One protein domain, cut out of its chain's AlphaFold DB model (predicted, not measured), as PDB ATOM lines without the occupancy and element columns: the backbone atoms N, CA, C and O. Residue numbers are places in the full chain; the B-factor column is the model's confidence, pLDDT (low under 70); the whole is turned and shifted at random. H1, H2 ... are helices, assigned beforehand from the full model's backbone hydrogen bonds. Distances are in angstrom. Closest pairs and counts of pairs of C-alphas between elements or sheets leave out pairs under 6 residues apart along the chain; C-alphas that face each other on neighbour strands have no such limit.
ATOM      1  N   HIS A1049     190.827 104.044  94.078       87.25
ATOM      2  CA  HIS A1049     189.647 103.168  94.149       87.25
ATOM      3  C   HIS A1049     188.837 103.406  95.439       87.25
ATOM      4  O   HIS A1049     188.748 102.544  96.320       87.25
ATOM      5  N   ILE A1050     188.232 104.588  95.556       87.69
ATOM      6  CA  ILE A1050     187.565 105.077  96.776       87.69
ATOM      7  C   ILE A1050     186.433 104.143  97.230       87.69
ATOM      8  O   ILE A1050     186.329 103.838  98.419       87.69
ATOM      9  N   ALA A1051     185.607 103.638  96.309       87.75
ATOM     10  CA  ALA A1051     184.507 102.732  96.643       87.75
ATOM     11  C   ALA A1051     184.997 101.406  97.258       87.75
ATOM     12  O   ALA A1051     184.373 100.895  98.190       87.75
ATOM     13  N   ARG A1052     186.143 100.874  96.799       87.88
ATOM     14  CA  ARG A1052     186.776  99.699  97.425       87.88
ATOM     15  C   ARG A1052     187.385 100.036  98.775       87.88
ATOM     16  O   ARG A1052     187.198  99.267  99.710       87.88
ATOM     17  N   ALA A1053     188.056 101.180  98.898       90.81
ATOM     18  CA  ALA A1053     188.596 101.626 100.178       90.81
ATOM     19  C   ALA A1053     187.495 101.765 101.249       90.81
ATOM     20  O   ALA A1053     187.709 101.342 102.383       90.81
ATOM     21  N   LYS A1054     186.294 102.255 100.887       91.50
ATOM     22  CA  LYS A1054     185.111 102.256 101.772       91.50
ATOM     23  C   LYS A1054     184.662 100.838 102.169       91.50
ATOM     24  O   LYS A1054     184.450 100.593 103.353       91.50
ATOM     25  N   ASP A1055     184.524  99.904 101.223       90.56
ATOM     26  CA  ASP A1055     184.117  98.515 101.523       90.56
ATOM     27  C   ASP A1055     185.123  97.806 102.447       90.56
ATOM     28  O   ASP A1055     184.752  97.239 103.477       90.56
ATOM     29  N   ILE A1056     186.417  97.919 102.140       91.88
ATOM     30  CA  ILE A1056     187.504  97.365 102.958       91.88
ATOM     31  C   ILE A1056     187.525  98.020 104.343       91.88
ATOM     32  O   ILE A1056     187.706  97.314 105.328       91.88
ATOM     33  N   PHE A1057     187.268  99.327 104.453       94.38
ATOM     34  CA  PHE A1057     187.123 100.009 105.740       94.38
ATOM     35  C   PHE A1057     185.967  99.439 106.582       94.38
ATOM     36  O   PHE A1057     186.165  99.132 107.757       94.38
ATOM     37  N   PHE A1058     184.780  99.218 106.005       91.56
ATOM     38  CA  PHE A1058     183.663  98.614 106.747       91.56
ATOM     39  C   PHE A1058     183.915  97.141 107.109       91.56
ATOM     40  O   PHE A1058     183.430  96.666 108.138       91.56
ATOM     41  N   ARG A1059     184.699  96.410 106.307       91.69
ATOM     42  CA  ARG A1059     185.187  95.066 106.657       91.69
ATOM     43  C   ARG A1059     186.210  95.115 107.801       91.69
ATOM     44  O   ARG A1059     186.076  94.338 108.743       91.69
ATOM     45  N   ALA A1060     187.152  96.057 107.764       91.25
ATOM     46  CA  ALA A1060     188.153  96.280 108.806       91.25
ATOM     47  C   ALA A1060     187.508  96.635 110.151       91.25
ATOM     48  O   ALA A1060     187.837  96.028 111.164       91.25
ATOM     49  N   MET A1061     186.529  97.544 110.153       91.31
ATOM     50  CA  MET A1061     185.748  97.917 111.339       91.31
ATOM     51  C   MET A1061     185.046  96.706 111.977       91.31
ATOM     52  O   MET A1061     185.014  96.584 113.198       91.31
ATOM     53  N   ARG A1062     184.508  95.786 111.163       89.31
ATOM     54  CA  ARG A1062     183.866  94.555 111.654       89.31
ATOM     55  C   ARG A1062     184.860  93.528 112.193       89.31
ATOM     56  O   ARG A1062     184.528  92.826 113.138       89.31
ATOM     57  N   ALA A1063     186.047  93.429 111.598       87.44
ATOM     58  CA  ALA A1063     187.089  92.493 112.027       87.44
ATOM     59  C   ALA A1063     187.883  92.991 113.249       87.44
ATOM     60  O   ALA A1063     188.345  92.185 114.053       87.44
ATOM     61  N   CYS A1064     188.050  94.310 113.378       91.62
ATOM     62  CA  CYS A1064     188.855  94.977 114.402       91.62
ATOM     63  C   CYS A1064     188.042  96.041 115.178       91.62
ATOM     64  O   CYS A1064     188.428  97.214 115.163       91.62
ATOM     65  N   PRO A1065     186.932  95.678 115.862       92.88
ATOM     66  CA  PRO A1065     186.052  96.638 116.544       92.88
ATOM     67  C   PRO A1065     186.735  97.462 117.643       92.88
ATOM     68  O   PRO A1065     186.263  98.546 117.959       92.88
ATOM     69  N   TRP A1066     187.841  96.975 118.212       94.19
ATOM     70  CA  TRP A1066     188.599  97.673 119.254       94.19
ATOM     71  C   TRP A1066     189.576  98.735 118.719       94.19
ATOM     72  O   TRP A1066     190.196  99.452 119.497       94.19
ATOM     73  N   SER A1067     189.794  98.814 117.400       93.94
ATOM     74  CA  SER A1067     190.832  99.679 116.834       93.94
ATOM     75  C   SER A1067     190.309 101.087 116.561       93.94
ATOM     76  O   SER A1067     189.830 101.385 115.463       93.94
ATOM     77  N   LYS A1068     190.507 101.996 117.523       94.00
ATOM     78  CA  LYS A1068     190.260 103.433 117.327       94.00
ATOM     79  C   LYS A1068     190.972 103.945 116.071       94.00
ATOM     80  O   LYS A1068     190.370 104.616 115.237       94.00
ATOM     81  N   GLN A1069     192.231 103.549 115.874       90.81
ATOM     82  CA  GLN A1069     193.060 103.974 114.739       90.81
ATOM     83  C   GLN A1069     192.486 103.598 113.362       90.81
ATOM     84  O   GLN A1069     192.642 104.388 112.428       90.81
ATOM     85  N   ILE A1070     191.798 102.454 113.215       92.81
ATOM     86  CA  ILE A1070     191.081 102.122 111.969       92.81
ATOM     87  C   ILE A1070     189.907 103.075 111.762       92.81
ATOM     88  O   ILE A1070     189.794 103.644 110.677       92.81
ATOM     89  N   LEU A1071     189.064 103.302 112.775       93.69
ATOM     90  CA  LEU A1071     187.925 104.220 112.650       93.69
ATOM     91  C   LEU A1071     188.385 105.657 112.344       93.69
ATOM     92  O   LEU A1071     187.786 106.326 111.502       93.69
ATOM     93  N   MET A1072     189.524 106.091 112.894       92.75
ATOM     94  CA  MET A1072     190.136 107.390 112.583       92.75
ATOM     95  C   MET A1072     190.589 107.542 111.115       92.75
ATOM     96  O   MET A1072     190.792 108.674 110.658       92.75
ATOM     97  N   LEU A1073     190.686 106.465 110.320       91.88
ATOM     98  CA  LEU A1073     190.907 106.555 108.864       91.88
ATOM     99  C   LEU A1073     189.705 107.163 108.122       91.88
ATOM    100  O   LEU A1073     189.909 107.860 107.123       91.88
ATOM    101  N   ALA A1074     188.478 106.985 108.631       92.38
ATOM    102  CA  ALA A1074     187.275 107.607 108.070       92.38
ATOM    103  C   ALA A1074     187.419 109.134 108.011       92.38
ATOM    104  O   ALA A1074     187.277 109.762 106.958       92.38
ATOM    105  N   PHE A1075     187.796 109.714 109.150       92.50
ATOM    106  CA  PHE A1075     187.923 111.154 109.348       92.50
ATOM    107  C   PHE A1075     189.228 111.733 108.788       92.50
ATOM    108  O   PHE A1075     189.279 112.924 108.492       92.50
ATOM    109  N   SER A1076     190.286 110.930 108.633       89.62
ATOM    110  CA  SER A1076     191.596 111.424 108.173       89.62
ATOM    111  C   SER A1076     191.880 111.235 106.683       89.62
ATOM    112  O   SER A1076     192.633 112.032 106.134       89.62
ATOM    113  N   HIS A1077     191.296 110.224 106.029       88.44
ATOM    114  CA  HIS A1077     191.608 109.891 104.630       88.44
ATOM    115  C   HIS A1077     190.367 109.709 103.742       88.44
ATOM    116  O   HIS A1077     190.446 109.945 102.540       88.44
ATOM    117  N   LEU A1078     189.218 109.300 104.297       88.69
ATOM    118  CA  LEU A1078     188.038 108.926 103.499       88.69
ATOM    119  C   LEU A1078     186.979 110.030 103.344       88.69
ATOM    120  O   LEU A1078     186.008 109.810 102.624       88.69
ATOM    121  N   ARG A1079     187.128 111.208 103.967       88.00
ATOM    122  CA  ARG A1079     186.154 112.317 103.860       88.00
ATOM    123  C   ARG A1079     185.934 112.792 102.420       88.00
ATOM    124  O   ARG A1079     186.872 112.924 101.633       88.00
ATOM    125  N   ALA A1080     184.689 113.152 102.103       83.44
ATOM    126  CA  ALA A1080     184.324 113.682 100.791       83.44
ATOM    127  C   ALA A1080     185.002 115.015 100.422       83.44
ATOM    128  O   ALA A1080     185.200 115.252  99.234       83.44
ATOM    129  N   ASP A1081     185.350 115.878 101.381       78.94
ATOM    130  CA  ASP A1081     186.012 117.158 101.100       78.94
ATOM    131  C   ASP A1081     187.496 116.980 100.745       78.94
ATOM    132  O   ASP A1081     187.908 117.453  99.688       78.94
ATOM    133  N   LEU A1082     188.253 116.200 101.525       81.56
ATOM    134  CA  LEU A1082     189.656 115.856 101.232       81.56
ATOM    135  C   LEU A1082     189.818 115.224  99.838       81.56
ATOM    136  O   LEU A1082     190.641 115.661  99.035       81.56
ATOM    137  N   ILE A1083     188.967 114.248  99.508       80.75
ATOM    138  CA  ILE A1083     188.975 113.567  98.203       80.75
ATOM    139  C   ILE A1083     188.594 114.526  97.056       80.75
ATOM    140  O   ILE A1083     189.080 114.379  95.932       80.75
ATOM    141  N   LYS A1084     187.742 115.530  97.316       75.62
ATOM    142  CA  LYS A1084     187.401 116.587  96.345       75.62
ATOM    143  C   LYS A1084     188.506 117.639  96.199       75.62
ATOM    144  O   LYS A1084     188.562 118.280  95.153       75.62
ATOM    145  N   GLU A1085     189.359 117.834  97.201       69.50
ATOM    146  CA  GLU A1085     190.524 118.727  97.133       69.50
ATOM    147  C   GLU A1085     191.697 118.066  96.388       69.50
ATOM    148  O   GLU A1085     192.233 118.681  95.468       69.50
ATOM    149  N   GLN A1086     192.005 116.792  96.661       69.12
ATOM    150  CA  GLN A1086     193.025 116.022  95.925       69.12
ATOM    151  C   GLN A1086     192.728 115.973  94.414       69.12
ATOM    152  O   GLN A1086     193.546 116.393  93.597       69.12
ATOM    153  N   LYS A1087     191.494 115.611  94.029       64.75
ATOM    154  CA  LYS A1087     191.051 115.579  92.617       64.75
ATOM    155  C   LYS A1087     191.053 116.943  91.903       64.75
ATOM    156  O   LYS A1087     190.852 116.980  90.693       64.75
ATOM    157  N   LYS A1088     191.227 118.067  92.614       61.06
ATOM    158  CA  LYS A1088     191.403 119.401  92.003       61.06
ATOM    159  C   LYS A1088     192.865 119.737  91.715       61.06
ATOM    160  O   LYS A1088     193.108 120.620  90.898       61.06
ATOM    161  N   GLN A1089     193.806 119.080  92.391       58.16
ATOM    162  CA  GLN A1089     195.242 119.243  92.155       58.16
ATOM    163  C   GLN A1089     195.699 118.355  90.984       58.16
ATOM    164  O   GLN A1089     196.453 118.817  90.131       58.16
ATOM    165  N   ASP A1090     195.140 117.145  90.863       55.97
ATOM    166  CA  ASP A1090     195.395 116.220  89.749       55.97
ATOM    167  C   ASP A1090     194.577 116.580  88.490       55.97
ATOM    168  O   ASP A1090     193.537 115.990  88.178       55.97
ATOM    169  N   GLU A1100     182.270 109.610  95.269       69.31
ATOM    170  CA  GLU A1100     182.445 110.582  96.350       69.31
ATOM    171  C   GLU A1100     182.979 109.892  97.620       69.31
ATOM    172  O   GLU A1100     182.693 108.720  97.883       69.31
ATOM    173  N   GLY A1101     183.750 110.630  98.427       79.44
ATOM    174  CA  GLY A1101     184.182 110.176  99.753       79.44
ATOM    175  C   GLY A1101     183.024 110.049 100.749       79.44
ATOM    176  O   GLY A1101     181.851 110.063 100.375       79.44
ATOM    177  N   MET A1102     183.333 109.882 102.031       87.00
ATOM    178  CA  MET A1102     182.318 109.730 103.070       87.00
ATOM    179  C   MET A1102     181.510 111.010 103.280       87.00
ATOM    180  O   MET A1102     182.083 112.099 103.392       87.00
ATOM    181  N   SER A1103     180.185 110.861 103.312       88.44
ATOM    182  CA  SER A1103     179.242 111.947 103.597       88.44
ATOM    183  C   SER A1103     179.195 112.271 105.096       88.44
ATOM    184  O   SER A1103     179.693 111.506 105.919       88.44
ATOM    185  N   PHE A1104     178.563 113.391 105.467       87.38
ATOM    186  CA  PHE A1104     178.348 113.739 106.877       87.38
ATOM    187  C   PHE A1104     177.593 112.629 107.630       87.38
ATOM    188  O   PHE A1104     178.033 112.204 108.690       87.38
ATOM    189  N   GLU A1105     176.513 112.102 107.044       87.38
ATOM    190  CA  GLU A1105     175.696 111.034 107.640       87.38
ATOM    191  C   GLU A1105     176.466 109.703 107.767       87.38
ATOM    192  O   GLU A1105     176.266 108.960 108.726       87.38
ATOM    193  N   GLU A1106     177.377 109.392 106.833       90.31
ATOM    194  CA  GLU A1106     178.274 108.235 106.959       90.31
ATOM    195  C   GLU A1106     179.284 108.434 108.101       90.31
ATOM    196  O   GLU A1106     179.457 107.534 108.919       90.31
ATOM    197  N   LEU A1107     179.906 109.614 108.200       90.75
ATOM    198  CA  LEU A1107     180.877 109.942 109.253       90.75
ATOM    199  C   LEU A1107     180.237 109.995 110.647       90.75
ATOM    200  O   LEU A1107     180.833 109.489 111.596       90.75
ATOM    201  N   ARG A1108     179.006 110.510 110.764       92.00
ATOM    202  CA  ARG A1108     178.200 110.456 111.994       92.00
ATOM    203  C   ARG A1108     177.997 109.016 112.457       92.00
ATOM    204  O   ARG A1108     178.275 108.702 113.603       92.00
ATOM    205  N   ARG A1109     177.616 108.100 111.558       92.44
ATOM    206  CA  ARG A1109     177.488 106.671 111.910       92.44
ATOM    207  C   ARG A1109     178.814 106.062 112.370       92.44
ATOM    208  O   ARG A1109     178.798 105.254 113.288       92.44
ATOM    209  N   VAL A1110     179.949 106.441 111.771       93.69
ATOM    210  CA  VAL A1110     181.275 105.994 112.241       93.69
ATOM    211  C   VAL A1110     181.589 106.549 113.636       93.69
ATOM    212  O   VAL A1110     182.113 105.807 114.463       93.69
ATOM    213  N   TYR A1111     181.237 107.807 113.922       94.69
ATOM    214  CA  TYR A1111     181.384 108.397 115.258       94.69
ATOM    215  C   TYR A1111     180.532 107.651 116.292       94.69
ATOM    216  O   TYR A1111     181.048 107.214 117.314       94.69
ATOM    217  N   ASN A1112     179.267 107.369 115.976       94.00
ATOM    218  CA  ASN A1112     178.380 106.626 116.871       94.00
ATOM    219  C   ASN A1112     178.889 105.195 117.144       94.00
ATOM    220  O   ASN A1112     178.623 104.664 118.215       94.00
ATOM    221  N   VAL A1113     179.663 104.580 116.234       94.25
ATOM    222  CA  VAL A1113     180.349 103.298 116.502       94.25
ATOM    223  C   VAL A1113     181.526 103.468 117.474       94.25
ATOM    224  O   VAL A1113     181.741 102.570 118.281       94.25
ATOM    225  N   LEU A1114     182.265 104.589 117.462       94.38
ATOM    226  CA  LEU A1114     183.271 104.867 118.507       94.38
ATOM    227  C   LEU A1114     182.607 104.886 119.895       94.38
ATOM    228  O   LEU A1114     183.097 104.224 120.808       94.38
ATOM    229  N   VAL A1115     181.460 105.565 120.010       94.50
ATOM    230  CA  VAL A1115     180.667 105.664 121.248       94.50
ATOM    231  C   VAL A1115     180.070 104.306 121.654       94.50
ATOM    232  O   VAL A1115     180.304 103.845 122.767       94.50
ATOM    233  N   GLU A1116     179.366 103.610 120.750       94.56
ATOM    234  CA  GLU A1116     178.735 102.298 121.015       94.56
ATOM    235  C   GLU A1116     179.753 101.238 121.466       94.56
ATOM    236  O   GLU A1116     179.424 100.331 122.231       94.56
ATOM    237  N   LYS A1117     180.995 101.324 120.970       95.00
ATOM    238  CA  LYS A1117     182.068 100.375 121.293       95.00
ATOM    239  C   LYS A1117     182.933 100.795 122.478       95.00
ATOM    240  O   LYS A1117     183.886 100.076 122.779       95.00
ATOM    241  N   GLU A1118     182.566 101.877 123.173       95.62
ATOM    242  CA  GLU A1118     183.275 102.412 124.345       95.62
ATOM    243  C   GLU A1118     184.755 102.735 124.025       95.62
ATOM    244  O   GLU A1118     185.655 102.524 124.838       95.62
ATOM    245  N   LEU A1119     185.035 103.206 122.802       95.75
ATOM    246  CA  LEU A1119     186.383 103.602 122.388       95.75
ATOM    247  C   LEU A1119     186.711 105.001 122.919       95.75
ATOM    248  O   LEU A1119     185.856 105.883 122.952       95.75
ATOM    249  N   ARG A1120     187.969 105.214 123.317       93.75
ATOM    250  CA  ARG A1120     188.397 106.437 124.002       93.75
ATOM    251  C   ARG A1120     188.320 107.653 123.085       93.75
ATOM    252  O   ARG A1120     189.168 107.825 122.207       93.75
ATOM    253  N   LEU A1121     187.342 108.510 123.344       92.81
ATOM    254  CA  LEU A1121     187.255 109.877 122.840       92.81
ATOM    255  C   LEU A1121     187.886 110.811 123.883       92.81
ATOM    256  O   LEU A1121     187.626 110.653 125.078       92.81
ATOM    257  N   HIS A1122     188.728 111.747 123.447       89.50
ATOM    258  CA  HIS A1122     189.244 112.830 124.297       89.50
ATOM    259  C   HIS A1122     188.489 114.139 124.054       89.50
ATOM    260  O   HIS A1122     188.486 115.010 124.914       89.50
ATOM    261  N   VAL A1123     187.880 114.290 122.876       89.00
ATOM    262  CA  VAL A1123     187.005 115.406 122.520       89.00
ATOM    263  C   VAL A1123     185.611 114.854 122.267       89.00
ATOM    264  O   VAL A1123     185.378 114.232 121.223       89.00
ATOM    265  N   ASP A1124     184.683 115.112 123.182       88.31
ATOM    266  CA  ASP A1124     183.271 114.890 122.891       88.31
ATOM    267  C   ASP A1124     182.741 115.999 121.967       88.31
ATOM    268  O   ASP A1124     183.100 117.176 122.079       88.31
ATOM    269  N   ILE A1125     181.922 115.599 121.001       89.81
ATOM    270  CA  ILE A1125     181.238 116.474 120.050       89.81
ATOM    271  C   ILE A1125     179.767 116.088 119.860       89.81
ATOM    272  O   ILE A1125     179.154 116.614 118.933       89.81
ATOM    273  N   GLU A1126     179.196 115.208 120.690       88.69
ATOM    274  CA  GLU A1126     177.806 114.747 120.551       88.69
ATOM    275  C   GLU A1126     176.829 115.935 120.508       88.69
ATOM    276  O   GLU A1126     176.169 116.130 119.485       88.69
ATOM    277  N   ASP A1127     176.880 116.826 121.507       86.62
ATOM    278  CA  ASP A1127     176.112 118.082 121.560       86.62
ATOM    279  C   ASP A1127     176.254 118.925 120.278       86.62
ATOM    280  O   ASP A1127     175.295 119.510 119.780       86.62
ATOM    281  N   VAL A1128     177.469 118.997 119.717       87.38
ATOM    282  CA  VAL A1128     177.783 119.799 118.518       87.38
ATOM    283  C   VAL A1128     177.246 119.140 117.244       87.38
ATOM    284  O   VAL A1128     176.966 119.837 116.265       87.38
ATOM    285  N   LEU A1129     177.126 117.812 117.229       89.25
ATOM    286  CA  LEU A1129     176.542 117.053 116.129       89.25
ATOM    287  C   LEU A1129     175.011 117.133 116.167       89.25
ATOM    288  O   LEU A1129     174.421 117.387 115.116       89.25
ATOM    289  N   GLU A1130     174.391 117.030 117.346       87.94
ATOM    290  CA  GLU A1130     172.954 117.271 117.551       87.94
ATOM    291  C   GLU A1130     172.559 118.702 117.124       87.94
ATOM    292  O   GLU A1130     171.705 118.862 116.248       87.94
ATOM    293  N   ASP A1131     173.285 119.733 117.592       86.94
ATOM    294  CA  ASP A1131     173.130 121.155 117.201       86.94
ATOM    295  C   ASP A1131     173.091 121.353 115.667       86.94
ATOM    296  O   ASP A1131     172.451 122.275 115.141       86.94
ATOM    297  N   ILE A1132     173.855 120.540 114.930       85.25
ATOM    298  CA  ILE A1132     174.016 120.628 113.474       85.25
ATOM    299  C   ILE A1132     172.954 119.808 112.740       85.25
ATOM    300  O   ILE A1132     172.493 120.248 111.683       85.25
ATOM    301  N   GLU A1133     172.553 118.659 113.279       83.25
ATOM    302  CA  GLU A1133     171.441 117.862 112.762       83.25
ATOM    303  C   GLU A1133     170.132 118.652 112.856       83.25
ATOM    304  O   GLU A1133     169.505 118.870 111.816       83.25
ATOM    305  N   ASP A1134     169.825 119.250 114.010       84.88
ATOM    306  CA  ASP A1134     168.683 120.156 114.199       84.88
ATOM    307  C   ASP A1134     168.671 121.298 113.169       84.88
ATOM    308  O   ASP A1134     167.662 121.571 112.510       84.88
ATOM    309  N   GLN A1135     169.816 121.950 112.948       83.31
ATOM    310  CA  GLN A1135     169.941 123.009 111.939       83.31
ATOM    311  C   GLN A1135     169.791 122.502 110.497       83.31
ATOM    312  O   GLN A1135     169.382 123.270 109.617       83.31
ATOM    313  N   MET A1136     170.156 121.250 110.210       80.69
ATOM    314  CA  MET A1136     169.934 120.634 108.901       80.69
ATOM    315  C   MET A1136     168.466 120.250 108.706       80.69
ATOM    316  O   MET A1136     167.937 120.478 107.618       80.69
ATOM    317  N   GLU A1137     167.784 119.745 109.733       80.75
ATOM    318  CA  GLU A1137     166.352 119.429 109.684       80.75
ATOM    319  C   GLU A1137     165.486 120.689 109.570       80.75
ATOM    320  O   GLU A1137     164.587 120.748 108.726       80.75
ATOM    321  N   GLN A1138     165.821 121.758 110.299       80.19
ATOM    322  CA  GLN A1138     165.193 123.077 110.147       80.19
ATOM    323  C   GLN A1138     165.369 123.639 108.724       80.19
ATOM    324  O   GLN A1138     164.432 124.178 108.136       80.19
ATOM    325  N   LYS A1139     166.542 123.459 108.100       78.81
ATOM    326  CA  LYS A1139     166.762 123.867 106.697       78.81
ATOM    327  C   LYS A1139     166.010 122.982 105.702       78.81
ATOM    328  O   LYS A1139     165.451 123.510 104.743       78.81
ATOM    329  N   ARG A1140     165.964 121.662 105.926       78.62
ATOM    330  CA  ARG A1140     165.196 120.707 105.103       78.62
ATOM    331  C   ARG A1140     163.697 121.025 105.153       78.62
ATOM    332  O   ARG A1140     163.053 121.045 104.109       78.62
ATOM    333  N   THR A1141     163.153 121.344 106.327       73.31
ATOM    334  CA  THR A1141     161.738 121.727 106.494       73.31
ATOM    335  C   THR A1141     161.421 123.093 105.878       73.31
ATOM    336  O   THR A1141     160.439 123.196 105.143       73.31
ATOM    337  N   MET A1142     162.275 124.111 106.051       67.25
ATOM    338  CA  MET A1142     162.104 125.412 105.380       67.25
ATOM    339  C   MET A1142     162.178 125.318 103.845       67.25
ATOM    340  O   MET A1142     161.383 125.952 103.150       67.25
ATOM    341  N   GLN A1143     163.085 124.505 103.291       59.72
ATOM    342  CA  GLN A1143     163.151 124.271 101.840       59.72
ATOM    343  C   GLN A1143     161.967 123.434 101.331       59.72
ATOM    344  O   GLN A1143     161.448 123.710 100.251       59.72
ATOM    345  N   GLY A1144     161.484 122.472 102.123       52.06
ATOM    346  CA  GLY A1144     160.252 121.730 101.835       52.06
ATOM    347  C   GLY A1144     159.015 122.634 101.766       52.06
ATOM    348  O   GLY A1144     158.187 122.463 100.876       52.06
ATOM    349  N   GLN A1145     158.927 123.646 102.636       50.00
ATOM    350  CA  GLN A1145     157.853 124.647 102.598       50.00
ATOM    351  C   GLN A1145     157.947 125.580 101.381       50.00
ATOM    352  O   GLN A1145     156.919 125.898 100.789       50.00
TER     353      GLN A1145
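AT A GLANCE: This is residues 1049 to 1090 and 1100 to 1145 of the 1166 residues of the protein "NRDE-2, necessary for RNA interference-domain-containing protein" of Byssochlamys spectabilis (UniProt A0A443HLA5). The longest helix, H5, is an arm with residues 1134 to 1145 sticking out from a small body in which H2 packs on H1 and H4. Residues 1085 to 1090, mostly in H3, also stick out. The printed part has 88 residues, with five named helices, H1 to H5 in that order along the chain, and no named strand; its class is all helix, and the whole is loose, with a radius of gyration of the C-alphas of 15.0 A and spans of 44 by 39 by 20 A.

IN THESE COORDINATES: H5, residues 1126 to 1145, 28.6 A long, ends at C-alpha (157.853, 124.647, 102.598). H1, 1050 to 1063, begins at (187.565, 105.077, 96.776). H2 is 1068 to 1076, H3 1080 to 1089, H4 1104 to 1116.

HOW THE PARTS SIT: H5 is close to H4 but not clearly touching, closest C-alphas Arg 1108 and Leu 1129, 8.0 A. H2 touches H4, closest C-alphas Leu 1071 and Val 1110, 6.9 A, opposite ways at 16 degrees. H1, with residues 1057 to 1061 alone, touches H2 in a hairpin, closest C-alphas Met 1061 and Leu 1071, 6.8 A. H3 touches no helix. Every O i to N i+4 pair is within hydrogen-bond range in H1, H4 and H5, 5 of 6 in H3, 2 of 5 in H2, beside 4 of 6 O i to N i+3.

THE WHOLE: Across the cut, C-alphas 1090 and 1100 are 15.6 A apart. Residues 1085 to 1090, 1100 and 1142 to 1145 have pLDDT under 70.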